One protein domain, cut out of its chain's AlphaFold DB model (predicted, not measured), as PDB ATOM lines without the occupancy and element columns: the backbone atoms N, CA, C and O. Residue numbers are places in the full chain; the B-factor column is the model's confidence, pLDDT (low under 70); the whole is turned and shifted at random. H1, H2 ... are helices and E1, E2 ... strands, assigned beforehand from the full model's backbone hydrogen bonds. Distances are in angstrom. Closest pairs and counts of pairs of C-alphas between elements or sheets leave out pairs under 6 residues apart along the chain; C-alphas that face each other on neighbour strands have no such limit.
ATOM      1  N   GLY A 390      41.066  46.801  32.484       64.75
ATOM      2  CA  GLY A 390      40.971  47.771  33.576       64.75
ATOM      3  C   GLY A 390      39.900  47.452  34.628       64.75
ATOM      4  O   GLY A 390      39.608  48.301  35.469       64.75
ATOM      5  N   GLY A 391      39.336  46.242  34.621       64.56
ATOM      6  CA  GLY A 391      38.389  45.758  35.628       64.56
ATOM      7  C   GLY A 391      36.917  45.786  35.197       64.56
ATOM      8  O   GLY A 391      36.534  46.403  34.212       64.56
ATOM      9  N   ASP A 392      36.076  45.094  35.969       58.06
ATOM     10  CA  ASP A 392      34.695  44.765  35.582       58.06
ATOM     11  C   ASP A 392      33.622  45.803  36.009       58.06
ATOM     12  O   ASP A 392      32.450  45.596  35.705       58.06
ATOM     13  N   TYR A 393      33.937  46.888  36.742       54.84
ATOM     14  CA  TYR A 393      32.890  47.539  37.568       54.84
ATOM     15  C   TYR A 393      32.842  49.067  37.662       54.84
ATOM     16  O   TYR A 393      32.103  49.577  38.503       54.84
ATOM     17  N   VAL A 394      33.530  49.833  36.817       49.31
ATOM     18  CA  VAL A 394      33.339  51.294  36.837       49.31
ATOM     19  C   VAL A 394      32.879  51.755  35.469       49.31
ATOM     20  O   VAL A 394      33.602  51.606  34.488       49.31
ATOM     21  N   ASN A 395      31.661  52.309  35.409       68.75
ATOM     22  CA  ASN A 395      31.249  53.097  34.255       68.75
ATOM     23  C   ASN A 395      32.351  54.118  33.989       68.75
ATOM     24  O   ASN A 395      32.724  54.876  34.889       68.75
ATOM     25  N   LYS A 396      32.904  54.112  32.779       74.06
ATOM     26  CA  LYS A 396      33.928  55.089  32.433       74.06
ATOM     27  C   LYS A 396      33.270  56.472  32.476       74.06
ATOM     28  O   LYS A 396      32.213  56.683  31.886       74.06
ATOM     29  N   TRP A 397      33.862  57.396  33.227       69.94
ATOM     30  CA  TRP A 397      33.373  58.769  33.325       69.94
ATOM     31  C   TRP A 397      33.928  59.595  32.162       69.94
ATOM     32  O   TRP A 397      35.123  59.533  31.880       69.94
ATOM     33  N   GLY A 398      33.067  60.380  31.511       82.06
ATOM     34  CA  GLY A 398      33.418  61.227  30.366       82.06
ATOM     35  C   GLY A 398      32.721  60.812  29.069       82.06
ATOM     36  O   GLY A 398      31.956  59.848  29.034       82.06
ATOM     37  N   SER A 399      32.965  61.569  28.000       84.00
ATOM     38  CA  SER A 399      32.449  61.238  26.670       84.00
ATOM     39  C   SER A 399      33.127  59.970  26.135       84.00
ATOM     40  O   SER A 399      34.347  59.851  26.281       84.00
ATOM     41  N   PRO A 400      32.385  59.039  25.503       88.62
ATOM     42  CA  PRO A 400      32.980  57.852  24.899       88.62
ATOM     43  C   PRO A 400      34.001  58.250  23.835       88.62
ATOM     44  O   PRO A 400      33.724  59.125  23.008       88.62
ATOM     45  N   ARG A 401      35.166  57.594  23.817       90.44
ATOM     46  CA  ARG A 401      36.102  57.747  22.701       90.44
ATOM     47  C   ARG A 401      35.456  57.210  21.422       90.44
ATOM     48  O   ARG A 401      34.747  56.203  21.423       90.44
ATOM     49  N   THR A 402      35.746  57.864  20.308       92.69
ATOM     50  CA  THR A 402      35.402  57.385  18.968       92.69
ATOM     51  C   THR A 402      36.677  57.144  18.188       92.69
ATOM     52  O   THR A 402      37.617  57.934  18.299       92.69
ATOM     53  N   LEU A 403      36.711  56.083  17.386       89.69
ATOM     54  CA  LEU A 403      37.829  55.846  16.473       89.69
ATOM     55  C   LEU A 403      37.493  56.369  15.070       89.69
ATOM     56  O   LEU A 403      36.316  56.353  14.691       89.69
ATOM     57  N   PRO A 404      38.498  56.833  14.306       89.06
ATOM     58  CA  PRO A 404      38.306  57.259  12.925       89.06
ATOM     59  C   PRO A 404      37.664  56.164  12.057       89.06
ATOM     60  O   PRO A 404      37.929  54.973  12.231       89.06
ATOM     61  N   ASN A 405      36.803  56.565  11.116       86.19
ATOM     62  CA  ASN A 405      36.015  55.636  10.292       86.19
ATOM     63  C   ASN A 405      36.867  54.814   9.306       86.19
ATOM     64  O   ASN A 405      36.417  53.769   8.833       86.19
ATOM     65  N   ASP A 406      38.073  55.290   9.003       86.19
ATOM     66  CA  ASP A 406      39.078  54.643   8.158       86.19
ATOM     67  C   ASP A 406      39.861  53.536   8.881       86.19
ATOM     68  O   ASP A 406      40.539  52.744   8.227       86.19
ATOM     69  N   VAL A 407      39.734  53.419  10.207       89.19
ATOM     70  CA  VAL A 407      40.305  52.291  10.947       89.19
ATOM     71  C   VAL A 407      39.493  51.029  10.640       89.19
ATOM     72  O   VAL A 407      38.300  50.947  10.931       89.19
ATOM     73  N   ASP A 408      40.126  50.008  10.069       90.06
ATOM     74  CA  ASP A 408      39.486  48.706   9.868       90.06
ATOM     75  C   ASP A 408      39.692  47.828  11.107       90.06
ATOM     76  O   ASP A 408      40.704  47.138  11.255       90.06
ATOM     77  N   LEU A 409      38.754  47.900  12.058       92.25
ATOM     78  CA  LEU A 409      38.819  47.067  13.250       92.25
ATOM     79  C   LEU A 409      38.310  45.668  12.934       92.25
ATOM     80  O   LEU A 409      37.138  45.459  12.618       92.25
ATOM     81  N   LYS A 410      39.175  44.670  13.121       94.06
ATOM     82  CA  LYS A 410      38.740  43.278  13.089       94.06
ATOM     83  C   LYS A 410      37.819  43.015  14.275       94.06
ATOM     84  O   LYS A 410      38.197  43.205  15.432       94.06
ATOM     85  N   LYS A 411      36.619  42.529  13.979       95.31
ATOM     86  CA  LYS A 411      35.657  42.062  14.974       95.31
ATOM     87  C   LYS A 411      36.282  40.997  15.880       95.31
ATOM     88  O   LYS A 411      36.772  39.975  15.394       95.31
ATOM     89  N   THR A 412      36.241  41.243  17.183       94.06
ATOM     90  CA  THR A 412      36.702  40.309  18.216       94.06
ATOM     91  C   THR A 412      35.548  39.437  18.699       94.06
ATOM     92  O   THR A 412      35.714  38.230  18.846       94.06
ATOM     93  N   LEU A 413      34.373  40.037  18.908       95.75
ATOM     94  CA  LEU A 413      33.174  39.362  19.399       95.75
ATOM     95  C   LEU A 413      31.916  39.822  18.666       95.75
ATOM     96  O   LEU A 413      31.863  40.905  18.084       95.75
ATOM     97  N   GLU A 414      30.897  38.976  18.727       96.19
ATOM     98  CA  GLU A 414      29.509  39.300  18.411       96.19
ATOM     99  C   GLU A 414      28.680  38.953  19.637       96.19
ATOM    100  O   GLU A 414      28.838  37.850  20.167       96.19
ATOM    101  N   ASP A 415      27.832  39.866  20.095       93.31
ATOM    102  CA  ASP A 415      26.857  39.501  21.115       93.31
ATOM    103  C   ASP A 415      25.660  38.752  20.507       93.31
ATOM    104  O   ASP A 415      25.542  38.554  19.296       93.31
ATOM    105  N   LYS A 416      24.754  38.304  21.375       92.25
ATOM    106  CA  LYS A 416      23.537  37.575  20.988       92.25
ATOM    107  C   LYS A 416      22.598  38.364  20.062       92.25
ATOM    108  O   LYS A 416      21.780  37.743  19.391       92.25
ATOM    109  N   ASP A 417      22.709  39.692  20.040       92.81
ATOM    110  CA  ASP A 417      21.865  40.588  19.246       92.81
ATOM    111  C   ASP A 417      22.510  40.918  17.886       92.81
ATOM    112  O   ASP A 417      21.993  41.741  17.129       92.81
ATOM    113  N   GLY A 418      23.643  40.284  17.569       94.25
ATOM    114  CA  GLY A 418      24.386  40.492  16.331       94.25
ATOM    115  C   GLY A 418      25.309  41.711  16.357       94.25
ATOM    116  O   GLY A 418      25.894  42.065  15.333       94.25
ATOM    117  N   ARG A 419      25.459  42.382  17.507       95.06
ATOM    118  CA  ARG A 419      26.301  43.578  17.606       95.06
ATOM    119  C   ARG A 419      27.760  43.165  17.671       95.06
ATOM    120  O   ARG A 419      28.153  42.345  18.502       95.06
ATOM    121  N   ALA A 420      28.567  43.736  16.785       95.69
ATOM    122  CA  ALA A 420      29.990  43.463  16.729       95.69
ATOM    123  C   ALA A 420      30.776  44.364  17.692       95.69
ATOM    124  O   ALA A 420      30.496  45.554  17.838       95.69
ATOM    125  N   TYR A 421      31.789  43.779  18.327       96.56
ATOM    126  CA  TYR A 421      32.688  44.462  19.248       96.56
ATOM    127  C   TYR A 421      34.142  44.137  18.919       96.56
ATOM    128  O   TYR A 421      34.471  43.010  18.533       96.56
ATOM    129  N   SER A 422      35.023  45.111  19.125       96.12
ATOM    130  CA  SER A 422      36.473  44.939  19.023       96.12
ATOM    131  C   SER A 422      37.162  45.372  20.307       96.12
ATOM    132  O   SER A 422      36.873  46.445  20.829       96.12
ATOM    133  N   ALA A 423      38.084  44.544  20.795       93.81
ATOM    134  CA  ALA A 423      39.009  44.910  21.862       93.81
ATOM    135  C   ALA A 423      40.241  45.577  21.238       93.81
ATOM    136  O   ALA A 423      40.906  44.974  20.394       93.81
ATOM    137  N   VAL A 424      40.537  46.816  21.628       92.44
ATOM    138  CA  VAL A 424      41.609  47.635  21.043       92.44
ATOM    139  C   VAL A 424      42.489  48.206  22.150       92.44
ATOM    140  O   VAL A 424      41.976  48.835  23.071       92.44
ATOM    141  N   ASP A 425      43.805  48.023  22.054       91.06
ATOM    142  CA  ASP A 425      44.769  48.748  22.889       91.06
ATOM    143  C   ASP A 425      44.971  50.151  22.306       91.06
ATOM    144  O   ASP A 425      45.733  50.355  21.362       91.06
ATOM    145  N   VAL A 426      44.198  51.109  22.814       84.62
ATOM    146  CA  VAL A 426      44.165  52.483  22.286       84.62
ATOM    147  C   VAL A 426      45.431  53.254  22.654       84.62
ATOM    148  O   VAL A 426      45.885  54.095  21.883       84.62
ATOM    149  N   ASP A 427      45.992  52.966  23.828       80.19
ATOM    150  CA  ASP A 427      47.056  53.770  24.429       80.19
ATOM    151  C   ASP A 427      48.440  53.088  24.318       80.19
ATOM    152  O   ASP A 427      49.447  53.667  24.728       80.19
ATOM    153  N   GLY A 428      48.510  51.883  23.731       80.50
ATOM    154  CA  GLY A 428      49.739  51.089  23.595       80.50
ATOM    155  C   GLY A 428      50.251  50.558  24.934       80.50
ATOM    156  O   GLY A 428      51.456  50.393  25.120       80.50
ATOM    157  N   THR A 429      49.344  50.379  25.894       69.44
ATOM    158  CA  THR A 429      49.663  50.043  27.292       69.44
ATOM    159  C   THR A 429      49.515  48.553  27.592       69.44
ATOM    160  O   THR A 429      49.819  48.121  28.701       69.44
ATOM    161  N   GLY A 430      49.016  47.764  26.637       73.62
ATOM    162  CA  GLY A 430      48.566  46.391  26.864       73.62
ATOM    163  C   GLY A 430      47.185  46.293  27.525       73.62
ATOM    164  O   GLY A 430      46.696  45.184  27.737       73.62
ATOM    165  N   VAL A 431      46.537  47.428  27.832       78.62
ATOM    166  CA  VAL A 431      45.161  47.479  28.344       78.62
ATOM    167  C   VAL A 431      44.201  47.756  27.190       78.62
ATOM    168  O   VAL A 431      44.175  48.829  26.589       78.62
ATOM    169  N   PHE A 432      43.371  46.767  26.893       87.94
ATOM    170  CA  PHE A 432      42.373  46.805  25.844       87.94
ATOM    171  C   PHE A 432      41.102  47.515  26.303       87.94
ATOM    172  O   PHE A 432      40.609  47.355  27.416       87.94
ATOM    173  N   THR A 433      40.520  48.269  25.384       91.88
ATOM    174  CA  THR A 433      39.216  48.905  25.524       91.88
ATOM    175  C   THR A 433      38.264  48.355  24.470       91.88
ATOM    176  O   THR A 433      38.645  48.148  23.318       91.88
ATOM    177  N   TRP A 434      37.014  48.118  24.863       95.12
ATOM    178  CA  TRP A 434      35.977  47.637  23.958       95.12
ATOM    179  C   TRP A 434      35.370  48.775  23.140       95.12
ATOM    180  O   TRP A 434      34.932  49.782  23.693       95.12
ATOM    181  N   PHE A 435      35.276  48.568  21.830       95.69
ATOM    182  CA  PHE A 435      34.564  49.432  20.896       95.69
ATOM    183  C   PHE A 435      33.415  48.664  20.250       95.69
ATOM    184  O   PHE A 435      33.617  47.576  19.711       95.69
ATOM    185  N   ALA A 436      32.216  49.238  20.301       95.62
ATOM    186  CA  ALA A 436      31.062  48.762  19.551       95.62
ATOM    187  C   ALA A 436      31.173  49.201  18.087       95.62
ATOM    188  O   ALA A 436      31.567  50.335  17.810       95.62
ATOM    189  N   HIS A 437      30.816  48.310  17.164       95.25
ATOM    190  CA  HIS A 437      30.693  48.608  15.738       95.25
ATOM    191  C   HIS A 437      29.296  49.165  15.470       95.25
ATOM    192  O   HIS A 437      28.288  48.518  15.757       95.25
ATOM    193  N   ASN A 438      29.237  50.371  14.917       91.69
ATOM    194  CA  ASN A 438      28.000  51.021  14.517       91.69
ATOM    195  C   ASN A 438      27.812  50.826  13.009       91.69
ATOM    196  O   ASN A 438      28.216  51.665  12.206       91.69
ATOM    197  N   ASP A 439      27.165  49.727  12.623       78.31
ATOM    198  CA  ASP A 439      26.960  49.355  11.211       78.31
ATOM    199  C   ASP A 439      25.973  50.276  10.455       78.31
ATOM    200  O   ASP A 439      25.741  50.099   9.262       78.31
ATOM    201  N   ARG A 440      25.400  51.283  11.133       67.12
ATOM    202  CA  ARG A 440      24.543  52.344  10.562       67.12
ATOM    203  C   ARG A 440      25.240  53.711  10.583       67.12
ATOM    204  O   ARG A 440      24.700  54.704  11.077       67.12
ATOM    205  N   SER A 441      26.492  53.740  10.122       56.09
ATOM    206  CA  SER A 441      27.354  54.933  10.138       56.09
ATOM    207  C   SER A 441      26.868  56.066   9.227       56.09
ATOM    208  O   SER A 441      27.432  57.154   9.247       56.09
ATOM    209  N   ASP A 442      25.851  55.822   8.405       63.69
ATOM    210  CA  ASP A 442      25.200  56.817   7.557       63.69
ATOM    211  C   ASP A 442      24.437  57.879   8.367       63.69
ATOM    212  O   ASP A 442      24.267  58.999   7.889       63.69
ATOM    213  N   LEU A 443      24.043  57.575   9.611       59.09
ATOM    214  CA  LEU A 443      23.303  58.495  10.489       59.09
ATOM    215  C   LEU A 443      24.064  58.913  11.759       59.09
ATOM    216  O   LEU A 443      23.713  59.915  12.378       59.09
ATOM    217  N   MET A 444      25.096  58.167  12.158       56.69
ATOM    218  CA  MET A 444      25.847  58.384  13.401       56.69
ATOM    219  C   MET A 444      27.334  58.532  13.064       56.69
ATOM    220  O   MET A 444      27.957  57.597  12.571       56.69
ATOM    221  N   GLY A 445      27.904  59.716  13.312       69.50
ATOM    222  CA  GLY A 445      29.184  60.166  12.741       69.50
ATOM    223  C   GLY A 445      30.440  59.320  13.013       69.50
ATOM    224  O   GLY A 445      31.443  59.520  12.330       69.50
ATOM    225  N   ALA A 446      30.410  58.364  13.947       82.75
ATOM    226  CA  ALA A 446      31.532  57.467  14.226       82.75
ATOM    227  C   ALA A 446      31.138  55.990  14.077       82.75
ATOM    228  O   ALA A 446      30.213  55.504  14.733       82.75
ATOM    229  N   ARG A 447      31.908  55.258  13.264       87.38
ATOM    230  CA  ARG A 447      31.781  53.814  13.016       87.38
ATOM    231  C   ARG A 447      32.091  52.979  14.255       87.38
ATOM    232  O   ARG A 447      31.550  51.887  14.392       87.38
ATOM    233  N   TYR A 448      32.918  53.495  15.162       93.50
ATOM    234  CA  TYR A 448      33.258  52.814  16.408       93.50
ATOM    235  C   TYR A 448      33.090  53.735  17.606       93.50
ATOM    236  O   TYR A 448      33.617  54.851  17.624       93.50
ATOM    237  N   THR A 449      32.401  53.242  18.629       93.44
ATOM    238  CA  THR A 449      32.183  53.970  19.882       93.44
ATOM    239  C   THR A 449      32.640  53.122  21.053       93.44
ATOM    240  O   THR A 449      32.299  51.944  21.148       93.44
ATOM    241  N   GLU A 450      33.422  53.722  21.942       93.81
ATOM    242  CA  GLU A 450      33.870  53.084  23.171       93.81
ATOM    243  C   GLU A 450      32.678  52.643  24.028       93.81
ATOM    244  O   GLU A 450      31.727  53.395  24.261       93.81
ATOM    245  N   VAL A 451      32.738  51.409  24.522       92.19
ATOM    246  CA  VAL A 451      31.754  50.878  25.463       92.19
ATOM    247  C   VAL A 451      32.080  51.424  26.851       92.19
ATOM    248  O   VAL A 451      33.070  51.033  27.460       92.19
ATOM    249  N   MET A 452      31.237  52.323  27.359       88.06
ATOM    250  CA  MET A 452      31.444  52.987  28.660       88.06
ATOM    251  C   MET A 452      30.713  52.305  29.821       88.06
ATOM    252  O   MET A 452      30.994  52.597  30.982       88.06
ATOM    253  N   VAL A 453      29.757  51.423  29.517       89.06
ATOM    254  CA  VAL A 453      28.900  50.768  30.513       89.06
ATOM    255  C   VAL A 453      29.635  49.571  31.105       89.06
ATOM    256  O   VAL A 453      29.891  48.595  30.397       89.06
ATOM    257  N   GLY A 454      29.941  49.631  32.404       85.06
ATOM    258  CA  GLY A 454      30.729  48.610  33.103       85.06
ATOM    259  C   GLY A 454      30.121  47.209  33.000       85.06
ATOM    260  O   GLY A 454      30.831  46.249  32.722       85.06
ATOM    261  N   GLU A 455      28.793  47.092  33.103       87.50
ATOM    262  CA  GLU A 455      28.094  45.808  32.948       87.50
ATOM    263  C   GLU A 455      28.314  45.188  31.559       87.50
ATOM    264  O   GLU A 455      28.599  43.994  31.450       87.50
ATOM    265  N   LYS A 456      28.266  46.003  30.495       92.06
ATOM    266  CA  LYS A 456      28.520  45.518  29.135       92.06
ATOM    267  C   LYS A 456      29.994  45.169  28.931       92.06
ATOM    268  O   LYS A 456      30.284  44.177  28.276       92.06
ATOM    269  N   ILE A 457      30.921  45.927  29.518       88.81
ATOM    270  CA  ILE A 457      32.351  45.573  29.521       88.81
ATOM    271  C   ILE A 457      32.555  44.201  30.181       88.81
ATOM    272  O   ILE A 457      33.208  43.339  29.599       88.81
ATOM    273  N   ALA A 458      31.940  43.959  31.340       85.50
ATOM    274  CA  ALA A 458      32.031  42.683  32.051       85.50
ATOM    275  C   ALA A 458      31.407  41.510  31.266       85.50
ATOM    276  O   ALA A 458      31.904  40.382  31.322       85.50
ATOM    277  N   GLU A 459      30.320  41.752  30.527       91.94
ATOM    278  CA  GLU A 459      29.738  40.780  29.591       91.94
ATOM    279  C   GLU A 459      30.732  40.432  28.472       91.94
ATOM    280  O   GLU A 459      31.065  39.259  28.290       91.94
ATOM    281  N   LEU A 460      31.271  41.446  27.785       92.62
ATOM    282  CA  LEU A 460      32.222  41.275  26.683       92.62
ATOM    283  C   LEU A 460      33.505  40.569  27.135       92.62
ATOM    284  O   LEU A 460      33.977  39.656  26.463       92.62
ATOM    285  N   ASN A 461      34.024  40.922  28.307       89.06
ATOM    286  CA  ASN A 461      35.155  40.259  28.952       89.06
ATOM    287  C   ASN A 461      34.912  38.760  29.132       89.06
ATOM    288  O   ASN A 461      35.727  37.923  28.738       89.06
ATOM    289  N   ARG A 462      33.758  38.407  29.695       89.56
ATOM    290  CA  ARG A 462      33.386  37.017  29.963       89.56
ATOM    291  C   ARG A 462      33.218  36.209  28.682       89.56
ATOM    292  O   ARG A 462      33.607  35.042  28.638       89.56
ATOM    293  N   ASP A 463      32.632  36.801  27.651       91.56
ATOM    294  CA  ASP A 463      32.417  36.114  26.380       91.56
ATOM    295  C   ASP A 463      33.704  36.017  25.555       91.56
ATOM    296  O   ASP A 463      33.937  34.992  24.909       91.56
ATOM    297  N   TYR A 464      34.601  37.001  25.672       90.06
ATOM    298  CA  TYR A 464      35.947  36.934  25.107       90.06
ATOM    299  C   TYR A 464      36.705  35.739  25.668       90.06
ATOM    300  O   TYR A 464      37.175  34.892  24.909       90.06
ATOM    301  N   VAL A 465      36.730  35.613  26.992       85.38
ATOM    302  CA  VAL A 465      37.344  34.483  27.695       85.38
ATOM    303  C   VAL A 465      36.827  33.145  27.180       85.38
ATOM    304  O   VAL A 465      37.613  32.306  26.741       85.38
ATOM    305  N   LYS A 466      35.503  32.962  27.148       88.62
ATOM    306  CA  LYS A 466      34.896  31.720  26.649       88.62
ATOM    307  C   LYS A 466      35.266  31.446  25.194       88.62
ATOM    308  O   LYS A 466      35.424  30.288  24.801       88.62
ATOM    309  N   SER A 467      35.378  32.491  24.370       87.75
ATOM    310  CA  SER A 467      35.765  32.344  22.966       87.75
ATOM    311  C   SER A 467      37.208  31.842  22.828       87.75
ATOM    312  O   SER A 467      37.452  30.900  22.069       87.75
ATOM    313  N   VAL A 468      38.129  32.380  23.634       83.69
ATOM    314  CA  VAL A 468      39.539  31.970  23.685       83.69
ATOM    315  C   VAL A 468      39.668  30.543  24.219       83.69
ATOM    316  O   VAL A 468      40.355  29.722  23.611       83.69
ATOM    317  N   GLU A 469      38.948  30.197  25.290       82.88
ATOM    318  CA  GLU A 469      38.906  28.834  25.837       82.88
ATOM    319  C   GLU A 469      38.430  27.818  24.790       82.88
ATOM    320  O   GLU A 469      39.021  26.747  24.621       82.88
ATOM    321  N   LYS A 470      37.380  28.162  24.036       88.31
ATOM    322  CA  LYS A 470      36.841  27.314  22.968       88.31
ATOM    323  C   LYS A 470      37.837  27.138  21.823       88.31
ATOM    324  O   LYS A 470      37.988  26.019  21.321       88.31
ATOM    325  N   GLU A 471      38.512  28.207  21.402       84.00
ATOM    326  CA  GLU A 471      39.543  28.141  20.363       84.00
ATOM    327  C   GLU A 471      40.730  27.284  20.816       84.00
ATOM    328  O   GLU A 471      41.177  26.403  20.074       84.00
ATOM    329  N   TYR A 472      41.194  27.480  22.050       79.25
ATOM    330  CA  TYR A 472      42.274  26.694  22.628       79.25
ATOM    331  C   TYR A 472      41.899  25.211  22.702       79.25
ATOM    332  O   TYR A 472      42.612  24.363  22.165       79.25
ATOM    333  N   ALA A 473      40.720  24.884  23.239       84.56
ATOM    334  CA  ALA A 473      40.224  23.511  23.285       84.56
ATOM    335  C   ALA A 473      40.136  22.874  21.885       84.56
ATOM    336  O   ALA A 473      40.444  21.689  21.713       84.56
ATOM    337  N   ALA A 474      39.752  23.647  20.861       88.31
ATOM    338  CA  ALA A 474      39.744  23.187  19.476       88.31
ATOM    339  C   ALA A 474      41.163  22.929  18.939       88.31
ATOM    340  O   ALA A 474      41.392  21.874  18.336       88.31
ATOM    341  N   LYS A 475      42.127  23.826  19.194       85.38
ATOM    342  CA  LYS A 475      43.546  23.633  18.842       85.38
ATOM    343  C   LYS A 475      44.124  22.391  19.519       85.38
ATOM    344  O   LYS A 475      44.703  21.547  18.839       85.38
ATOM    345  N   THR A 476      43.877  22.195  20.814       85.00
ATOM    346  CA  THR A 476      44.323  21.000  21.549       85.00
ATOM    347  C   THR A 476      43.727  19.718  20.965       85.00
ATOM    348  O   THR A 476      44.421  18.706  20.849       85.00
ATOM    349  N   ARG A 477      42.447  19.728  20.565       92.50
ATOM    350  CA  ARG A 477      41.811  18.572  19.908       92.50
ATOM    351  C   ARG A 477      42.440  18.269  18.547       92.50
ATOM    352  O   ARG A 477      42.677  17.097  18.266       92.50
ATOM    353  N   ARG A 478      42.741  19.293  17.738       94.06
ATOM    354  CA  ARG A 478      43.437  19.136  16.446       94.06
ATOM    355  C   ARG A 478      44.839  18.563  16.635       94.06
ATOM    356  O   ARG A 478      45.135  17.531  16.049       94.06
ATOM    357  N   ALA A 479      45.627  19.120  17.554       88.50
ATOM    358  CA  ALA A 479      46.961  18.613  17.872       88.50
ATOM    359  C   ALA A 479      46.929  17.145  18.341       88.50
ATOM    360  O   ALA A 479      47.716  16.318  17.884       88.50
ATOM    361  N   LYS A 480      45.968  16.774  19.201       93.19
ATOM    362  CA  LYS A 480      45.774  15.374  19.626       93.19
ATOM    363  C   LYS A 480      45.357  14.460  18.467       93.19
ATOM    364  O   LYS A 480      45.750  13.294  18.447       93.19
ATOM    365  N   ALA A 481      44.546  14.948  17.530       94.62
ATOM    366  CA  ALA A 481      44.141  14.186  16.352       94.62
ATOM    367  C   ALA A 481      45.320  13.960  15.392       94.62
ATOM    368  O   ALA A 481      45.541  12.829  14.966       94.62
ATOM    369  N   GLU A 482      46.119  14.995  15.131       95.56
ATOM    370  CA  GLU A 482      47.335  14.916  14.312       95.56
ATOM    371  C   GLU A 482      48.365  13.962  14.926       95.56
ATOM    372  O   GLU A 482      48.878  13.080  14.241       95.56
ATOM    373  N   GLN A 483      48.601  14.034  16.239       88.56
ATOM    374  CA  GLN A 483      49.488  13.089  16.928       88.56
ATOM    375  C   GLN A 483      49.013  11.637  16.801       88.56
ATOM    376  O   GLN A 483      49.825  10.738  16.581       88.56
ATOM    377  N   LYS A 484      47.699  11.388  16.906       95.31
ATOM    378  CA  LYS A 484      47.135  10.047  16.690       95.31
ATOM    379  C   LYS A 484      47.341   9.567  15.254       95.31
ATOM    380  O   LYS A 484      47.638   8.390  15.070       95.31
ATOM    381  N   GLN A 485      47.209  10.447  14.259       95.31
ATOM    382  CA  GLN A 485      47.479  10.102  12.860       95.31
ATOM    383  C   GLN A 485      48.956   9.753  12.645       95.31
ATOM    384  O   GLN A 485      49.254   8.699  12.086       95.31
ATOM    385  N   VAL A 486      49.877  10.563  13.173       95.00
ATOM    386  CA  VAL A 486      51.325  10.309  13.080       95.00
ATOM    387  C   VAL A 486      51.710   8.984  13.749       95.00
ATOM    388  O   VAL A 486      52.495   8.217  13.194       95.00
ATOM    389  N   GLU A 487      51.142   8.669  14.916       93.44
ATOM    390  CA  GLU A 487      51.408   7.397  15.600       93.44
ATOM    391  C   GLU A 487      50.858   6.194  14.815       93.44
ATOM    392  O   GLU A 487      51.539   5.176  14.687       93.44
ATOM    393  N   GLN A 488      49.661   6.311  14.230       95.88
ATOM    394  CA  GLN A 488      49.098   5.268  13.364       95.88
ATOM    395  C   GLN A 488      49.952   5.039  12.111       95.88
ATOM    396  O   GLN A 488      50.185   3.891  11.725       95.88
ATOM    397  N   GLU A 489      50.459   6.105  11.489       95.88
ATOM    398  CA  GLU A 489      51.380   5.993  10.358       95.88
ATOM    399  C   GLU A 489      52.703   5.340  10.757       95.88
ATOM    400  O   GLU A 489      53.207   4.489  10.020       95.88
TER     401      GLU A 489
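Overview. This is residues 390 to 489 of the 637 residues of an uncharacterized protein of Chromobacterium haemolyticum (UniProt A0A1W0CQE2). A small antiparallel sheet, E1 E2 E3, and the loops about it make a head, from which the long helix H1 sticks out as an arm with residues 468 to 489. The 100 printed residues hold E1, E2, E3, then H1; the class is mixed, helices and strands, with under half in named elements. The whole is loose, radius of gyration of the C-alphas 17.7 A, spanning 60 by 31 by 29 A.

Arrangement. E1 (residues 420 to 424), E2 (433 to 437) and E3 (448 to 450) form a meander, each strand the antiparallel neighbour of the one before. Within hydrogen-bond range are N 422 and O 435, 2.9 A, in hairpin E1 and E2, and N 436 and O 449, 2.8 A, in hairpin E2 and E3. H1 (454 to 489) only grazes the sheet; C-alphas Trp 434 of E2 and Ile 457 are closest, 7.0 A. Every O i to N i+4 pair of H1 is within range.

Along the chain. C-alpha 420 begins E1 at (29.990, 43.463, 16.729). H1, 52.5 A long, ends at C-alpha 489 (51.380, 5.993, 10.358).

Size, cuts and confidence. The printed part has no cut and no long link. Confidence is low at residues 390 to 395, 397, 429 and 440 to 445.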